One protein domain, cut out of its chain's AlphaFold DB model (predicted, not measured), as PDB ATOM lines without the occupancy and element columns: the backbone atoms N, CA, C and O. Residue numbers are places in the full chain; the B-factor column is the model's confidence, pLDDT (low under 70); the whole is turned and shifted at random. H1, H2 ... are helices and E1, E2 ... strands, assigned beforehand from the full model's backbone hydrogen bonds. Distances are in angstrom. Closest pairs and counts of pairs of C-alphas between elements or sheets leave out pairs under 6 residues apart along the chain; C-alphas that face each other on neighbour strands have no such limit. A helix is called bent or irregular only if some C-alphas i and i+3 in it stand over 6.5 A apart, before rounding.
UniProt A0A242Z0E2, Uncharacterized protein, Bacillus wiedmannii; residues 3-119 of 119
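AT A GLANCE: This is residues 3 to 119 of the 119 residues of an uncharacterized protein of Bacillus wiedmannii (UniProt A0A242Z0E2). A strongly twisted sheet of five strands curls round helix H1, and H2 packs on the same face towards the E5 edge, making two layers. The bent hairpin E2 and E3 reaches towards one end of the longest axis, away from the helices. The printed part has 117 residues, in the order E1 E2 E3 E4 H1 H2 E5; the sheet runs E3 E2 E1 E4 E5, all antiparallel. The class is mixed, and the whole is compact, with a radius of gyration of the C-alphas of 14.2 A and spans of 44 by 36 by 27 A.

IN THESE COORDINATES: E1, residues 3 to 9, begins at C-alpha 3 (-22.200, 26.878, -20.389). E2, residues 21 to 31, 24.8 A, bends by 86 degrees at residue 28; E3, residues 34 to 44, 25.0 A, bends by 67 degrees at residue 37. E4 is residues 70 to 77, 20.7 A; H1 is 80 to 93, 20.4 A; H2 is 98 to 111, 19.8 A. E5, residues 115 to 118, ends at C-alpha 118 (-22.655, 38.046, -13.728).

HOW THE PARTS SIT: E1, E2 and E3 form a meander, each the antiparallel neighbour of the one before; with E4 beside E1 they make a Greek key. N 7 and O 22 are 2.9 A apart, N 23 and O 42 2.9 A, N 6 and O 73 2.8 A, and N 74 and O 117 2.8 A, each within hydrogen-bond range. H1 is on the sheet; its closest C-alpha pair with E3 is Lys 42 and Pro 80, 6.7 A. H2 is on the sheet at a height of 10.0 A. H1, with residues 86 to 91 alone, touches H2, closest at C-alphas 90 and 101, 5.9 A, at a steep tilt of 47 degrees, opposite ways. In H1 and H2 every O i to N i+4 pair is within hydrogen-bond range.

THE WHOLE: The C-alphas of Gly 33 and Glu 93 are the two farthest apart, 45.0 A. The links E1 to E2 and E3 to E4 are long; in the latter, residues 58 to 59 pair with 38 to 39 of E3. The printed part has no cut, and no printed residue is under 70 in pLDDT.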
ATOM      1  N   GLU A   3     -21.955  25.922 -21.468       96.06
ATOM      2  CA  GLU A   3     -22.200  26.878 -20.389       96.06
ATOM      3  C   GLU A   3     -21.961  26.211 -19.029       96.06
ATOM      4  O   GLU A   3     -22.397  25.080 -18.786       96.06
ATOM      5  N   TYR A   4     -21.284  26.927 -18.138       97.50
ATOM      6  CA  TYR A   4     -21.055  26.534 -16.754       97.50
ATOM      7  C   TYR A   4     -21.387  27.693 -15.819       97.50
ATOM      8  O   TYR A   4     -21.197  28.864 -16.153       97.50
ATOM      9  N   LEU A   5     -21.814  27.358 -14.607       97.56
ATOM     10  CA  LEU A   5     -21.850  28.302 -13.501       97.56
ATOM     11  C   LEU A   5     -20.483  28.290 -12.811       97.56
ATOM     12  O   LEU A   5     -19.986  27.233 -12.426       97.56
ATOM     13  N   LEU A   6     -19.880  29.459 -12.641       98.31
ATOM     14  CA  LEU A   6     -18.618  29.660 -11.942       98.31
ATOM     15  C   LEU A   6     -18.884  30.419 -10.641       98.31
ATOM     16  O   LEU A   6     -19.328  31.564 -10.674       98.31
ATOM     17  N   GLN A   7     -18.577  29.797  -9.507       98.19
ATOM     18  CA  GLN A   7     -18.596  30.429  -8.190       98.19
ATOM     19  C   GLN A   7     -17.163  30.733  -7.766       98.19
ATOM     20  O   GLN A   7     -16.358  29.815  -7.633       98.19
ATOM     21  N   ILE A   8     -16.848  32.000  -7.516       98.12
ATOM     22  CA  ILE A   8     -15.527  32.443  -7.056       98.12
ATOM     23  C   ILE A   8     -15.642  32.955  -5.624       98.12
ATOM     24  O   ILE A   8     -16.477  33.815  -5.333       98.12
ATOM     25  N   ASN A   9     -14.752  32.497  -4.746       97.69
ATOM     26  CA  ASN A   9     -14.664  33.035  -3.395       97.69
ATOM     27  C   ASN A   9     -14.018  34.432  -3.430       97.69
ATOM     28  O   ASN A   9     -13.000  34.680  -4.079       97.69
ATOM     29  N   LYS A  10     -14.617  35.385  -2.717       97.19
ATOM     30  CA  LYS A  10     -14.097  36.751  -2.597       97.19
ATOM     31  C   LYS A  10     -12.881  36.801  -1.687       97.19
ATOM     32  O   LYS A  10     -11.975  37.581  -1.942       97.19
ATOM     33  N   ASN A  11     -12.840  35.991  -0.641       95.50
ATOM     34  CA  ASN A  11     -11.771  36.027   0.347       95.50
ATOM     35  C   ASN A  11     -11.143  34.640   0.491       95.50
ATOM     36  O   ASN A  11     -11.833  33.642   0.268       95.50
ATOM     37  N   PRO A  12      -9.860  34.559   0.883       94.50
ATOM     38  CA  PRO A  12      -9.273  33.284   1.255       94.50
ATOM     39  C   PRO A  12     -10.035  32.692   2.445       94.50
ATOM     40  O   PRO A  12     -10.409  33.418   3.370       94.50
ATOM     41  N   ASN A  13     -10.239  31.374   2.443       89.06
ATOM     42  CA  ASN A  13     -10.850  30.689   3.582       89.06
ATOM     43  C   ASN A  13      -9.889  30.691   4.784       89.06
ATOM     44  O   ASN A  13     -10.322  30.680   5.938       89.06
ATOM     45  N   ARG A  14      -8.577  30.677   4.509       91.50
ATOM     46  CA  ARG A  14      -7.490  30.597   5.489       91.50
ATOM     47  C   ARG A  14      -6.284  31.424   5.054       91.50
ATOM     48  O   ARG A  14      -6.068  31.698   3.876       91.50
ATOM     49  N   GLU A  15      -5.449  31.788   6.020       89.88
ATOM     50  CA  GLU A  15      -4.171  32.433   5.728       89.88
ATOM     51  C   GLU A  15      -3.286  31.527   4.853       89.88
ATOM     52  O   GLU A  15      -3.091  30.347   5.146       89.88
ATOM     53  N   GLY A  16      -2.751  32.085   3.765       89.25
ATOM     54  CA  GLY A  16      -1.911  31.353   2.816       89.25
ATOM     55  C   GLY A  16      -2.674  30.506   1.791       89.25
ATOM     56  O   GLY A  16      -2.032  29.766   1.036       89.25
ATOM     57  N   ASP A  17      -4.004  30.596   1.735       95.12
ATOM     58  CA  ASP A  17      -4.772  30.058   0.613       95.12
ATOM     59  C   ASP A  17      -4.480  30.827  -0.682       95.12
ATOM     60  O   ASP A  17      -4.068  31.991  -0.684       95.12
ATOM     61  N   TYR A  18      -4.720  30.150  -1.799       96.69
ATOM     62  CA  TYR A  18      -4.728  30.731  -3.134       96.69
ATOM     63  C   TYR A  18      -6.166  30.813  -3.656       96.69
ATOM     64  O   TYR A  18      -7.080  30.295  -3.014       96.69
ATOM     65  N   LEU A  19      -6.355  31.466  -4.805       97.88
ATOM     66  CA  LEU A  19      -7.626  31.572  -5.528       97.88
ATOM     67  C   LEU A  19      -8.493  30.309  -5.392       97.88
ATOM     68  O   LEU A  19      -8.057  29.221  -5.752       97.88
ATOM     69  N   ALA A  20      -9.730  30.468  -4.929       97.81
ATOM     70  CA  ALA A  20     -10.658  29.356  -4.770       97.81
ATOM     71  C   ALA A  20     -11.913  29.561  -5.621       97.81
ATOM     72  O   ALA A  20     -12.499  30.649  -5.613       97.81
ATOM     73  N   PHE A  21     -12.321  28.524  -6.351       98.19
ATOM     74  CA  PHE A  21     -13.552  28.527  -7.131       98.19
ATOM     75  C   PHE A  21     -14.125  27.122  -7.344       98.19
ATOM     76  O   PHE A  21     -13.432  26.101  -7.272       98.19
ATOM     77  N   PHE A  22     -15.406  27.099  -7.693       98.12
ATOM     78  CA  PHE A  22     -16.117  25.926  -8.175       98.12
ATOM     79  C   PHE A  22     -16.690  26.193  -9.562       98.12
ATOM     80  O   PHE A  22     -17.161  27.294  -9.847       98.12
ATOM     81  N   MET A  23     -16.677  25.171 -10.411       98.06
ATOM     82  CA  MET A  23     -17.404  25.164 -11.678       98.06
ATOM     83  C   MET A  23     -18.485  24.102 -11.639       98.06
ATOM     84  O   MET A  23     -18.217  22.961 -11.258       98.06
ATOM     85  N   TYR A  24     -19.672  24.467 -12.099       97.50
ATOM     86  CA  TYR A  24     -20.835  23.605 -12.108       97.50
ATOM     87  C   TYR A  24     -21.424  23.490 -13.505       97.50
ATOM     88  O   TYR A  24     -21.549  24.485 -14.218       97.50
ATOM     89  N   SER A  25     -21.858  22.288 -13.866       96.56
ATOM     90  CA  SER A  25     -22.815  22.084 -14.951       96.56
ATOM     91  C   SER A  25     -24.197  21.837 -14.360       96.56
ATOM     92  O   SER A  25     -24.319  21.219 -13.299       96.56
ATOM     93  N   HIS A  26     -25.247  22.274 -15.051       93.31
ATOM     94  CA  HIS A  26     -26.608  21.932 -14.652       93.31
ATOM     95  C   HIS A  26     -26.796  20.407 -14.668       93.31
ATOM     96  O   HIS A  26     -26.436  19.740 -15.640       93.31
ATOM     97  N   ALA A  27     -27.362  19.855 -13.600       89.94
ATOM     98  CA  ALA A  27     -27.694  18.440 -13.489       89.94
ATOM     99  C   ALA A  27     -29.002  18.320 -12.715       89.94
ATOM    100  O   ALA A  27     -29.079  18.844 -11.621       89.94
ATOM    101  N   ASP A  28     -30.022  17.664 -13.261       86.94
ATOM    102  CA  ASP A  28     -31.328  17.521 -12.605       86.94
ATOM    103  C   ASP A  28     -31.462  16.100 -12.042       86.94
ATOM    104  O   ASP A  28     -31.981  15.199 -12.701       86.94
ATOM    105  N   GLU A  29     -30.898  15.881 -10.854       87.88
ATOM    106  CA  GLU A  29     -30.775  14.557 -10.235       87.88
ATOM    107  C   GLU A  29     -31.541  14.473  -8.910       87.88
ATOM    108  O   GLU A  29     -31.646  15.437  -8.146       87.88
ATOM    109  N   ASN A  30     -32.054  13.281  -8.592       87.12
ATOM    110  CA  ASN A  30     -32.741  13.020  -7.330       87.12
ATOM    111  C   ASN A  30     -32.134  11.816  -6.607       87.12
ATOM    112  O   ASN A  30     -32.261  10.669  -7.040       87.12
ATOM    113  N   PHE A  31     -31.539  12.071  -5.445       85.00
ATOM    114  CA  PHE A  31     -30.941  11.048  -4.598       85.00
ATOM    115  C   PHE A  31     -31.762  10.876  -3.322       85.00
ATOM    116  O   PHE A  31     -31.661  11.664  -2.384       85.00
ATOM    117  N   LYS A  32     -32.565   9.806  -3.259       83.50
ATOM    118  CA  LYS A  32     -33.369   9.443  -2.072       83.50
ATOM    119  C   LYS A  32     -34.253  10.595  -1.552       83.50
ATOM    120  O   LYS A  32     -34.411  10.753  -0.344       83.50
ATOM    121  N   GLY A  33     -34.830  11.388  -2.456       82.94
ATOM    122  CA  GLY A  33     -35.693  12.523  -2.121       82.94
ATOM    123  C   GLY A  33     -34.963  13.862  -2.000       82.94
ATOM    124  O   GLY A  33     -35.627  14.889  -1.888       82.94
ATOM    125  N   MET A  34     -33.628  13.881  -2.063       84.94
ATOM    126  CA  MET A  34     -32.845  15.109  -2.179       84.94
ATOM    127  C   MET A  34     -32.669  15.463  -3.654       84.94
ATOM    128  O   MET A  34     -32.072  14.701  -4.412       84.94
ATOM    129  N   HIS A  35     -33.196  16.620  -4.047       88.56
ATOM    130  CA  HIS A  35     -33.018  17.176  -5.384       88.56
ATOM    131  C   HIS A  35     -31.700  17.949  -5.463       88.56
ATOM    132  O   HIS A  35     -31.424  18.777  -4.591       88.56
ATOM    133  N   CYS A  36     -30.903  17.663  -6.485       88.94
ATOM    134  CA  CYS A  36     -29.674  18.368  -6.826       88.94
ATOM    135  C   CYS A  36     -29.835  18.943  -8.233       88.94
ATOM    136  O   CYS A  36     -30.218  18.206  -9.136       88.94
ATOM    137  N   ASN A  37     -29.545  20.234  -8.398       93.56
ATOM    138  CA  ASN A  37     -29.676  20.969  -9.662       93.56
ATOM    139  C   ASN A  37     -28.323  21.226 -10.360       93.56
ATOM    140  O   ASN A  37     -28.293  21.720 -11.489       93.56
ATOM    141  N   TYR A  38     -27.203  20.858  -9.724       96.06
ATOM    142  CA  TYR A  38     -25.867  21.021 -10.291       96.06
ATOM    143  C   TYR A  38     -24.944  19.840  -9.992       96.06
ATOM    144  O   TYR A  38     -24.970  19.252  -8.908       96.06
ATOM    145  N   LYS A  39     -24.060  19.549 -10.946       96.94
ATOM    146  CA  LYS A  39     -22.872  18.712 -10.763       96.94
ATOM    147  C   LYS A  39     -21.647  19.617 -10.662       96.94
ATOM    148  O   LYS A  39     -21.513  20.553 -11.446       96.94
ATOM    149  N   ILE A  40     -20.749  19.337  -9.720       97.88
ATOM    150  CA  ILE A  40     -19.454  20.011  -9.621       97.88
ATOM    151  C   ILE A  40     -18.523  19.431 -10.683       97.88
ATOM    152  O   ILE A  40     -18.045  18.308 -10.559       97.88
ATOM    153  N   GLU A  41     -18.229  20.210 -11.711       97.50
ATOM    154  CA  GLU A  41     -17.297  19.832 -12.772       97.50
ATOM    155  C   GLU A  41     -15.844  20.054 -12.346       97.50
ATOM    156  O   GLU A  41     -14.966  19.245 -12.658       97.50
ATOM    157  N   LYS A  42     -15.583  21.130 -11.592       97.75
ATOM    158  CA  LYS A  42     -14.272  21.397 -10.991       97.75
ATOM    159  C   LYS A  42     -14.398  22.017  -9.614       97.75
ATOM    160  O   LYS A  42     -15.197  22.921  -9.392       97.75
ATOM    161  N   HIS A  43     -13.530  21.556  -8.728       97.81
ATOM    162  CA  HIS A  43     -13.267  22.145  -7.429       97.81
ATOM    163  C   HIS A  43     -11.795  22.548  -7.360       97.81
ATOM    164  O   HIS A  43     -10.917  21.681  -7.368       97.81
ATOM    165  N   PHE A  44     -11.540  23.853  -7.322       97.75
ATOM    166  CA  PHE A  44     -10.200  24.415  -7.269       97.75
ATOM    167  C   PHE A  44     -10.036  25.205  -5.976       97.75
ATOM    168  O   PHE A  44     -10.536  26.319  -5.859       97.75
ATOM    169  N   GLU A  45      -9.354  24.619  -4.997       95.81
ATOM    170  CA  GLU A  45      -8.980  25.284  -3.753       95.81
ATOM    171  C   GLU A  45      -7.812  24.550  -3.086       95.81
ATOM    172  O   GLU A  45      -7.512  23.388  -3.393       95.81
ATOM    173  N   ARG A  46      -7.178  25.205  -2.110       94.62
ATOM    174  CA  ARG A  46      -6.166  24.568  -1.269       94.62
ATOM    175  C   ARG A  46      -6.820  23.611  -0.264       94.62
ATOM    176  O   ARG A  46      -7.299  24.035   0.782       94.62
ATOM    177  N   LEU A  47      -6.751  22.313  -0.551       93.50
ATOM    178  CA  LEU A  47      -7.235  21.267   0.354       93.50
ATOM    179  C   LEU A  47      -6.237  20.972   1.479       93.50
ATOM    180  O   LEU A  47      -5.040  20.779   1.243       93.50
ATOM    181  N   MET A  48      -6.742  20.887   2.705       89.69
ATOM    182  CA  MET A  48      -6.002  20.433   3.880       89.69
ATOM    183  C   MET A  48      -6.100  18.918   4.061       89.69
ATOM    184  O   MET A  48      -6.887  18.223   3.417       89.69
ATOM    185  N   TRP A  49      -5.290  18.385   4.977       89.00
ATOM    186  CA  TRP A  49      -5.342  16.969   5.324       89.00
ATOM    187  C   TRP A  49      -6.744  16.573   5.809       89.00
ATOM    188  O   TRP A  49      -7.258  17.138   6.773       89.00
ATOM    189  N   GLY A  50      -7.349  15.596   5.130       89.81
ATOM    190  CA  GLY A  50      -8.709  15.122   5.399       89.81
ATOM    191  C   GLY A  50      -9.808  15.823   4.593       89.81
ATOM    192  O   GLY A  50     -10.929  15.321   4.563       89.81
ATOM    193  N   GLU A  51      -9.508  16.927   3.903       91.31
ATOM    194  CA  GLU A  51     -10.443  17.544   2.959       91.31
ATOM    195  C   GLU A  51     -10.427  16.792   1.629       91.31
ATOM    196  O   GLU A  51      -9.385  16.343   1.148       91.31
ATOM    197  N   VAL A  52     -11.609  16.629   1.039       93.12
ATOM    198  CA  VAL A  52     -11.799  15.840  -0.179       93.12
ATOM    199  C   VAL A  52     -12.141  16.770  -1.331       93.12
ATOM    200  O   VAL A  52     -12.947  17.691  -1.190       93.12
ATOM    201  N   ASN A  53     -11.549  16.501  -2.492       95.12
ATOM    202  CA  ASN A  53     -11.931  17.167  -3.724       95.12
ATOM    203  C   ASN A  53     -13.395  16.832  -4.056       95.12
ATOM    204  O   ASN A  53     -13.744  15.665  -4.208       95.12
ATOM    205  N   LYS A  54     -14.243  17.859  -4.164       96.00
ATOM    206  CA  LYS A  54     -15.679  17.714  -4.409       96.00
ATOM    207  C   LYS A  54     -16.043  17.610  -5.896       96.00
ATOM    208  O   LYS A  54     -17.229  17.564  -6.211       96.00
ATOM    209  N   SER A  55     -15.073  17.594  -6.811       95.69
ATOM    210  CA  SER A  55     -15.343  17.358  -8.238       95.69
ATOM    211  C   SER A  55     -16.114  16.046  -8.423       95.69
ATOM    212  O   SER A  55     -15.936  15.101  -7.657       95.69
ATOM    213  N   ASP A  56     -17.006  16.020  -9.406       94.88
ATOM    214  CA  ASP A  56     -17.956  14.944  -9.708       94.88
ATOM    215  C   ASP A  56     -19.055  14.684  -8.664       94.88
ATOM    216  O   ASP A  56     -19.896  13.805  -8.863       94.88
ATOM    217  N   SER A  57     -19.114  15.467  -7.585       95.44
ATOM    218  CA  SER A  57     -20.257  15.440  -6.668       95.44
ATOM    219  C   SER A  57     -21.433  16.277  -7.183       95.44
ATOM    220  O   SER A  57     -21.276  17.137  -8.051       95.44
ATOM    221  N   PHE A  58     -22.625  16.027  -6.641       95.50
ATOM    222  CA  PHE A  58     -23.846  16.766  -6.961       95.50
ATOM    223  C   PHE A  58     -24.240  17.662  -5.795       95.50
ATOM    224  O   PHE A  58     -24.116  17.270  -4.631       95.50
ATOM    225  N   VAL A  59     -24.731  18.859  -6.105       94.56
ATOM    226  CA  VAL A  59     -25.154  19.843  -5.110       94.56
ATOM    227  C   VAL A  59     -26.492  20.450  -5.493       94.56
ATOM    228  O   VAL A  59     -26.899  20.444  -6.656       94.56
ATOM    229  N   ASN A  60     -27.167  21.001  -4.490       93.31
ATOM    230  CA  ASN A  60     -28.297  21.884  -4.707       93.31
ATOM    231  C   ASN A  60     -27.869  23.326  -4.409       93.31
ATOM    232  O   ASN A  60     -27.616  23.656  -3.249       93.31
ATOM    233  N   LEU A  61     -27.762  24.161  -5.443       91.69
ATOM    234  CA  LEU A  61     -27.559  25.602  -5.286       91.69
ATOM    235  C   LEU A  61     -28.923  26.287  -5.309       91.69
ATOM    236  O   LEU A  61     -29.606  26.301  -6.334       91.69
ATOM    237  N   VAL A  62     -29.320  26.834  -4.161       85.62
ATOM    238  CA  VAL A  62     -30.635  27.468  -3.967       85.62
ATOM    239  C   VAL A  62     -30.610  28.954  -4.338       85.62
ATOM    240  O   VAL A  62     -31.617  29.490  -4.794       85.62
ATOM    241  N   ASP A  63     -29.468  29.616  -4.154       86.44
ATOM    242  CA  ASP A  63     -29.262  31.033  -4.454       86.44
ATOM    243  C   ASP A  63     -27.886  31.209  -5.100       86.44
ATOM    244  O   ASP A  63     -26.893  30.700  -4.587       86.44
ATOM    245  N   THR A  64     -27.846  31.903  -6.234       91.31
ATOM    246  CA  THR A  64     -26.622  32.188  -7.001       91.31
ATOM    247  C   THR A  64     -26.393  33.689  -7.143       91.31
ATOM    248  O   THR A  64     -25.711  34.121  -8.068       91.31
ATOM    249  N   ARG A  65     -27.015  34.510  -6.291       92.38
ATOM    250  CA  ARG A  65     -26.720  35.943  -6.222       92.38
ATOM    251  C   ARG A  65     -25.379  36.161  -5.538       92.38
ATOM    252  O   ARG A  65     -25.000  35.419  -4.633       92.38
ATOM    253  N   GLU A  66     -24.687  37.221  -5.931       93.75
ATOM    254  CA  GLU A  66     -23.484  37.671  -5.234       93.75
ATOM    255  C   GLU A  66     -23.745  37.908  -3.732       93.75
ATOM    256  O   GLU A  66     -24.721  38.551  -3.335       93.75
ATOM    257  N   THR A  67     -22.836  37.411  -2.895       94.00
ATOM    258  CA  THR A  67     -22.848  37.586  -1.435       94.00
ATOM    259  C   THR A  67     -21.565  38.270  -0.977       94.00
ATOM    260  O   THR A  67     -20.656  38.503  -1.771       94.00
ATOM    261  N   ASP A  68     -21.419  38.561   0.314       93.38
ATOM    262  CA  ASP A  68     -20.159  39.093   0.859       93.38
ATOM    263  C   ASP A  68     -18.972  38.123   0.709       93.38
ATOM    264  O   ASP A  68     -17.809  38.535   0.787       93.38
ATOM    265  N   HIS A  69     -19.245  36.842   0.447       93.75
ATOM    266  CA  HIS A  69     -18.237  35.789   0.377       93.75
ATOM    267  C   HIS A  69     -17.996  35.257  -1.031       93.75
ATOM    268  O   HIS A  69     -16.902  34.768  -1.296       93.75
ATOM    269  N   GLU A  70     -18.971  35.355  -1.928       96.06
ATOM    270  CA  GLU A  70     -18.960  34.632  -3.200       96.06
ATOM    271  C   GLU A  70     -19.513  35.500  -4.330       96.06
ATOM    272  O   GLU A  70     -20.423  36.305  -4.123       96.06
ATOM    273  N   ILE A  71     -18.959  35.332  -5.532       97.00
ATOM    274  CA  ILE A  71     -19.464  35.921  -6.776       97.00
ATOM    275  C   ILE A  71     -19.779  34.786  -7.740       97.00
ATOM    276  O   ILE A  71     -18.996  33.843  -7.858       97.00
ATOM    277  N   TYR A  72     -20.895  34.908  -8.451       97.94
ATOM    278  CA  TYR A  72     -21.348  33.920  -9.417       97.94
ATOM    279  C   TYR A  72     -21.349  34.506 -10.832       97.94
ATOM    280  O   TYR A  72     -21.842  35.610 -11.072       97.94
ATOM    281  N   TYR A  73     -20.814  33.738 -11.776       97.94
ATOM    282  CA  TYR A  73     -20.790  34.061 -13.197       97.94
ATOM    283  C   TYR A  73     -21.340  32.895 -14.011       97.94
ATOM    284  O   TYR A  73     -21.064  31.738 -13.702       97.94
ATOM    285  N   LEU A  74     -22.056  33.191 -15.090       97.25
ATOM    286  CA  LEU A  74     -22.188  32.262 -16.204       97.25
ATOM    287  C   LEU A  74     -20.972  32.433 -17.106       97.25
ATOM    288  O   LEU A  74     -20.579  33.557 -17.442       97.25
ATOM    289  N   ILE A  75     -20.366  31.306 -17.459       97.62
ATOM    290  CA  ILE A  75     -19.207  31.255 -18.335       97.62
ATOM    291  C   ILE A  75     -19.434  30.263 -19.468       97.62
ATOM    292  O   ILE A  75     -20.065  29.226 -19.277       97.62
ATOM    293  N   GLU A  76     -18.866  30.555 -20.628       96.75
ATOM    294  CA  GLU A  76     -18.810  29.634 -21.756       96.75
ATOM    295  C   GLU A  76     -17.356  29.246 -22.023       96.75
ATOM    296  O   GLU A  76     -16.495  30.088 -22.277       96.75
ATOM    297  N   CYS A  77     -17.060  27.949 -21.959       94.31
ATOM    298  CA  CYS A  77     -15.745  27.429 -22.320       94.31
ATOM    299  C   CYS A  77     -15.856  26.057 -22.991       94.31
ATOM    300  O   CYS A  77     -16.894  25.395 -22.945       94.31
ATOM    301  N   ASP A  78     -14.795  25.635 -23.676       92.06
ATOM    302  CA  ASP A  78     -14.759  24.308 -24.301       92.06
ATOM    303  C   ASP A  78     -14.456  23.203 -23.284       92.06
ATOM    304  O   ASP A  78     -14.948  22.084 -23.431       92.06
ATOM    305  N   SER A  79     -13.689  23.519 -22.237       93.00
ATOM    306  CA  SER A  79     -13.333  22.581 -21.177       93.00
ATOM    307  C   SER A  79     -13.141  23.288 -19.831       93.00
ATOM    308  O   SER A  79     -12.374  24.253 -19.748       93.00
ATOM    309  N   PRO A  80     -13.730  22.776 -18.732       94.31
ATOM    310  CA  PRO A  80     -13.426  23.244 -17.379       94.31
ATOM    311  C   PRO A  80     -11.937  23.166 -17.024       94.31
ATOM    312  O   PRO A  80     -11.437  23.974 -16.244       94.31
ATOM    313  N   SER A  81     -11.204  22.217 -17.617       94.44
ATOM    314  CA  SER A  81      -9.764  22.069 -17.388       94.44
ATOM    315  C   SER A  81      -8.955  23.267 -17.894       94.44
ATOM    316  O   SER A  81      -7.922  23.570 -17.306       94.44
ATOM    317  N   ASP A  82      -9.423  23.985 -18.920       94.38
ATOM    318  CA  ASP A  82      -8.727  25.176 -19.433       94.38
ATOM    319  C   ASP A  82      -8.806  26.333 -18.431       94.38
ATOM    320  O   ASP A  82      -7.845  27.082 -18.240       94.38
ATOM    321  N   ILE A  83      -9.942  26.442 -17.738       97.50
ATOM    322  CA  ILE A  83     -10.161  27.412 -16.664       97.50
ATOM    323  C   ILE A  83      -9.291  27.070 -15.453       97.50
ATOM    324  O   ILE A  83      -8.662  27.956 -14.873       97.50
ATOM    325  N   THR A  84      -9.193  25.782 -15.104       97.31
ATOM    326  CA  THR A  84      -8.283  25.311 -14.050       97.31
ATOM    327  C   THR A  84      -6.823  25.607 -14.386       97.31
ATOM    328  O   THR A  84      -6.135  26.200 -13.563       97.31
ATOM    329  N   ALA A  85      -6.361  25.288 -15.598       97.44
ATOM    330  CA  ALA A  85      -4.985  25.562 -16.016       97.44
ATOM    331  C   ALA A  85      -4.665  27.068 -16.004       97.44
ATOM    332  O   ALA A  85      -3.577  27.482 -15.603       97.44
ATOM    333  N   LEU A  86      -5.625  27.912 -16.403       97.56
ATOM    334  CA  LEU A  86      -5.498  29.364 -16.291       97.56
ATOM    335  C   LEU A  86      -5.304  29.801 -14.832       97.56
ATOM    336  O   LEU A  86      -4.406  30.593 -14.548       97.56
ATOM    337  N   ALA A  87      -6.119  29.282 -13.914       98.00
ATOM    338  CA  ALA A  87      -6.007  29.593 -12.494       98.00
ATOM    339  C   ALA A  87      -4.684  29.105 -11.887       98.00
ATOM    340  O   ALA A  87      -4.046  29.855 -11.152       98.00
ATOM    341  N   GLU A  88      -4.234  27.894 -12.227       98.06
ATOM    342  CA  GLU A  88      -2.947  27.346 -11.783       98.06
ATOM    343  C   GLU A  88      -1.776  28.246 -12.187       98.06
ATOM    344  O   GLU A  88      -0.937  28.567 -11.343       98.06
ATOM    345  N   ASN A  89      -1.755  28.717 -13.437       98.06
ATOM    346  CA  ASN A  89      -0.727  29.644 -13.912       98.06
ATOM    347  C   ASN A  89      -0.729  30.950 -13.103       98.06
ATOM    348  O   ASN A  89       0.320  31.390 -12.644       98.06
ATOM    349  N   ILE A  90      -1.906  31.531 -12.845       98.12
ATOM    350  CA  ILE A  90      -2.027  32.760 -12.043       98.12
ATOM    351  C   ILE A  90      -1.514  32.542 -10.613       98.12
ATOM    352  O   ILE A  90      -0.802  33.388 -10.072       98.12
ATOM    353  N   VAL A  91      -1.858  31.410  -9.990       97.62
ATOM    354  CA  VAL A  91      -1.403  31.070  -8.633       97.62
ATOM    355  C   VAL A  91       0.119  30.926  -8.579       97.62
ATOM    356  O   VAL A  91       0.735  31.370  -7.608       97.62
ATOM    357  N   GLN A  92       0.728  30.344  -9.616       96.75
ATOM    358  CA  GLN A  92       2.182  30.195  -9.726       96.75
ATOM    359  C   GLN A  92       2.900  31.528  -9.983       96.75
ATOM    360  O   GLN A  92       3.957  31.764  -9.398       96.75
ATOM    361  N   GLU A  93       2.340  32.403 -10.819       96.50
ATOM    362  CA  GLU A  93       2.909  33.720 -11.137       96.50
ATOM    363  C   GLU A  93       2.799  34.713  -9.968       96.50
ATOM    364  O   GLU A  93       3.663  35.574  -9.796       96.50
ATOM    365  N   HIS A  94       1.758  34.578  -9.141       93.75
ATOM    366  CA  HIS A  94       1.431  35.512  -8.060       93.75
ATOM    367  C   HIS A  94       1.295  34.808  -6.700       93.75
ATOM    368  O   HIS A  94       0.230  34.863  -6.077       93.75
ATOM    369  N   PRO A  95       2.340  34.129  -6.196       93.31
ATOM    370  CA  PRO A  95       2.235  33.307  -4.996       93.31
ATOM    371  C   PRO A  95       1.901  34.142  -3.752       93.31
ATOM    372  O   PRO A  95       2.490  35.192  -3.501       93.31
ATOM    373  N   GLY A  96       0.960  33.651  -2.942       91.06
ATOM    374  CA  GLY A  96       0.612  34.240  -1.644       91.06
ATOM    375  C   GLY A  96      -0.234  35.518  -1.688       91.06
ATOM    376  O   GLY A  96      -0.520  36.074  -0.631       91.06
ATOM    377  N   ASN A  97      -0.668  35.983  -2.867       95.38
ATOM    378  CA  ASN A  97      -1.543  37.150  -2.992       95.38
ATOM    379  C   ASN A  97      -2.913  36.775  -3.573       95.38
ATOM    380  O   ASN A  97      -3.172  36.949  -4.761       95.38
ATOM    381  N   TYR A  98      -3.808  36.293  -2.709       97.44
ATOM    382  CA  TYR A  98      -5.156  35.862  -3.089       97.44
ATOM    383  C   TYR A  98      -5.933  36.926  -3.882       97.44
ATOM    384  O   TYR A  98      -6.551  36.627  -4.900       97.44
ATOM    385  N   ASN A  99      -5.894  38.182  -3.428       96.19
ATOM    386  CA  ASN A  99      -6.668  39.260  -4.046       96.19
ATOM    387  C   ASN A  99      -6.183  39.573  -5.465       96.19
ATOM    388  O   ASN A  99      -7.006  39.763  -6.359       96.19
ATOM    389  N   ASP A 100      -4.866  39.609  -5.680       97.31
ATOM    390  CA  ASP A 100      -4.284  39.795  -7.012       97.31
ATOM    391  C   ASP A 100      -4.603  38.600  -7.920       97.31
ATOM    392  O   ASP A 100      -5.070  38.796  -9.042       97.31
ATOM    393  N   GLN A 101      -4.481  37.367  -7.410       98.31
ATOM    394  CA  GLN A 101      -4.849  36.154  -8.148       98.31
ATOM    395  C   GLN A 101      -6.319  36.178  -8.597       98.31
ATOM    396  O   GLN A 101      -6.613  35.981  -9.774       98.31
ATOM    397  N   ARG A 102      -7.251  36.472  -7.680       98.06
ATOM    398  CA  ARG A 102      -8.692  36.555  -7.965       98.06
ATOM    399  C   ARG A 102      -9.005  37.635  -8.995       98.06
ATOM    400  O   ARG A 102      -9.735  37.376  -9.949       98.06
ATOM    401  N   ASN A 103      -8.452  38.833  -8.818       98.00
ATOM    402  CA  ASN A 103      -8.699  39.942  -9.737       98.00
ATOM    403  C   ASN A 103      -8.164  39.631 -11.139       98.00
ATOM    404  O   ASN A 103      -8.875  39.840 -12.116       98.00
ATOM    405  N   ARG A 104      -6.955  39.069 -11.249       98.12
ATOM    406  CA  ARG A 104      -6.381  38.646 -12.536       98.12
ATOM    407  C   ARG A 104      -7.200  37.561 -13.204       98.12
ATOM    408  O   ARG A 104      -7.411  37.627 -14.410       98.12
ATOM    409  N   PHE A 105      -7.678  36.593 -12.431       98.44
ATOM    410  CA  PHE A 105      -8.513  35.522 -12.952       98.44
ATOM    411  C   PHE A 105      -9.800  36.075 -13.567       98.44
ATOM    412  O   PHE A 105     -10.058  35.828 -14.742       98.44
ATOM    413  N   ILE A 106     -10.541  36.911 -12.836       98.12
ATOM    414  CA  ILE A 106     -11.768  37.544 -13.349       98.12
ATOM    415  C   ILE A 106     -11.470  38.424 -14.573       98.12
ATOM    416  O   ILE A 106     -12.186  38.335 -15.574       98.12
ATOM    417  N   SER A 107     -10.399  39.229 -14.541       97.94
ATOM    418  CA  SER A 107     -10.006  40.072 -15.678       97.94
ATOM    419  C   SER A 107      -9.698  39.247 -16.923       97.94
ATOM    420  O   SER A 107     -10.238  39.539 -17.983       97.94
ATOM    421  N   LEU A 108      -8.909  38.175 -16.810       97.94
ATOM    422  CA  LEU A 108      -8.553  37.331 -17.954       97.94
ATOM    423  C   LEU A 108      -9.761  36.585 -18.526       97.94
ATOM    424  O   LEU A 108      -9.874  36.458 -19.745       97.94
ATOM    425  N   LEU A 109     -10.679  36.110 -17.678       97.94
ATOM    426  CA  LEU A 109     -11.931  35.515 -18.150       97.94
ATOM    427  C   LEU A 109     -12.806  36.544 -18.884       97.94
ATOM    428  O   LEU A 109     -13.422  36.214 -19.897       97.94
ATOM    429  N   THR A 110     -12.822  37.791 -18.414       97.25
ATOM    430  CA  THR A 110     -13.548  38.896 -19.060       97.25
ATOM    431  C   THR A 110     -12.911  39.268 -20.403       97.25
ATOM    432  O   THR A 110     -13.594  39.313 -21.419       97.25
ATOM    433  N   GLU A 111     -11.591  39.470 -20.444       97.00
ATOM    434  CA  GLU A 111     -10.831  39.838 -21.650       97.00
ATOM    435  C   GLU A 111     -10.933  38.784 -22.759       97.00
ATOM    436  O   GLU A 111     -10.923  39.114 -23.945       97.00
ATOM    437  N   ARG A 112     -11.054  37.506 -22.380       95.88
ATOM    438  CA  ARG A 112     -11.226  36.384 -23.311       95.88
ATOM    439  C   ARG A 112     -12.682  36.142 -23.715       95.88
ATOM    440  O   ARG A 112     -12.930  35.203 -24.462       95.88
ATOM    441  N   ASN A 113     -13.626  36.971 -23.256       95.75
ATOM    442  CA  ASN A 113     -15.071  36.803 -23.455       95.75
ATOM    443  C   ASN A 113     -15.599  35.440 -22.972       95.75
ATOM    444  O   ASN A 113     -16.518  34.886 -23.563       95.75
ATOM    445  N   ILE A 114     -14.998  34.891 -21.912       97.25
ATOM    446  CA  ILE A 114     -15.440  33.634 -21.295       97.25
ATOM    447  C   ILE A 114     -16.615  33.898 -20.351       97.25
ATOM    448  O   ILE A 114     -17.552  33.110 -20.310       97.25
ATOM    449  N   ILE A 115     -16.584  35.003 -19.597       96.69
ATOM    450  CA  ILE A 115     -17.730  35.432 -18.783       96.69
ATOM    451  C   ILE A 115     -18.806  35.986 -19.709       96.69
ATOM    452  O   ILE A 115     -18.609  37.016 -20.353       96.69
ATOM    453  N   THR A 116     -19.959  35.323 -19.734       95.12
ATOM    454  CA  THR A 116     -21.122  35.767 -20.507       95.12
ATOM    455  C   THR A 116     -22.042  36.645 -19.667       95.12
ATOM    456  O   THR A 116     -22.667  37.570 -20.189       95.12
ATOM    457  N   ARG A 117     -22.119  36.390 -18.353       94.69
ATOM    458  CA  ARG A 117     -22.979  37.141 -17.433       94.69
ATOM    459  C   ARG A 117     -22.528  37.016 -15.975       94.69
ATOM    460  O   ARG A 117     -22.131  35.945 -15.542       94.69
ATOM    461  N   GLN A 118     -22.677  38.088 -15.198       94.12
ATOM    462  CA  GLN A 118     -22.655  38.046 -13.728       94.12
ATOM    463  C   GLN A 118     -24.087  37.903 -13.187       94.12
ATOM    464  O   GLN A 118     -25.012  38.502 -13.754       94.12
ATOM    465  N   LEU A 119     -24.273  37.087 -12.144       91.31
ATOM    466  CA  LEU A 119     -25.587  36.748 -11.572       91.31
ATOM    467  C   LEU A 119     -25.951  37.564 -10.327       91.31
ATOM    468  O   LEU A 119     -25.062  37.841  -9.492       91.31
TER     469      LEU A 119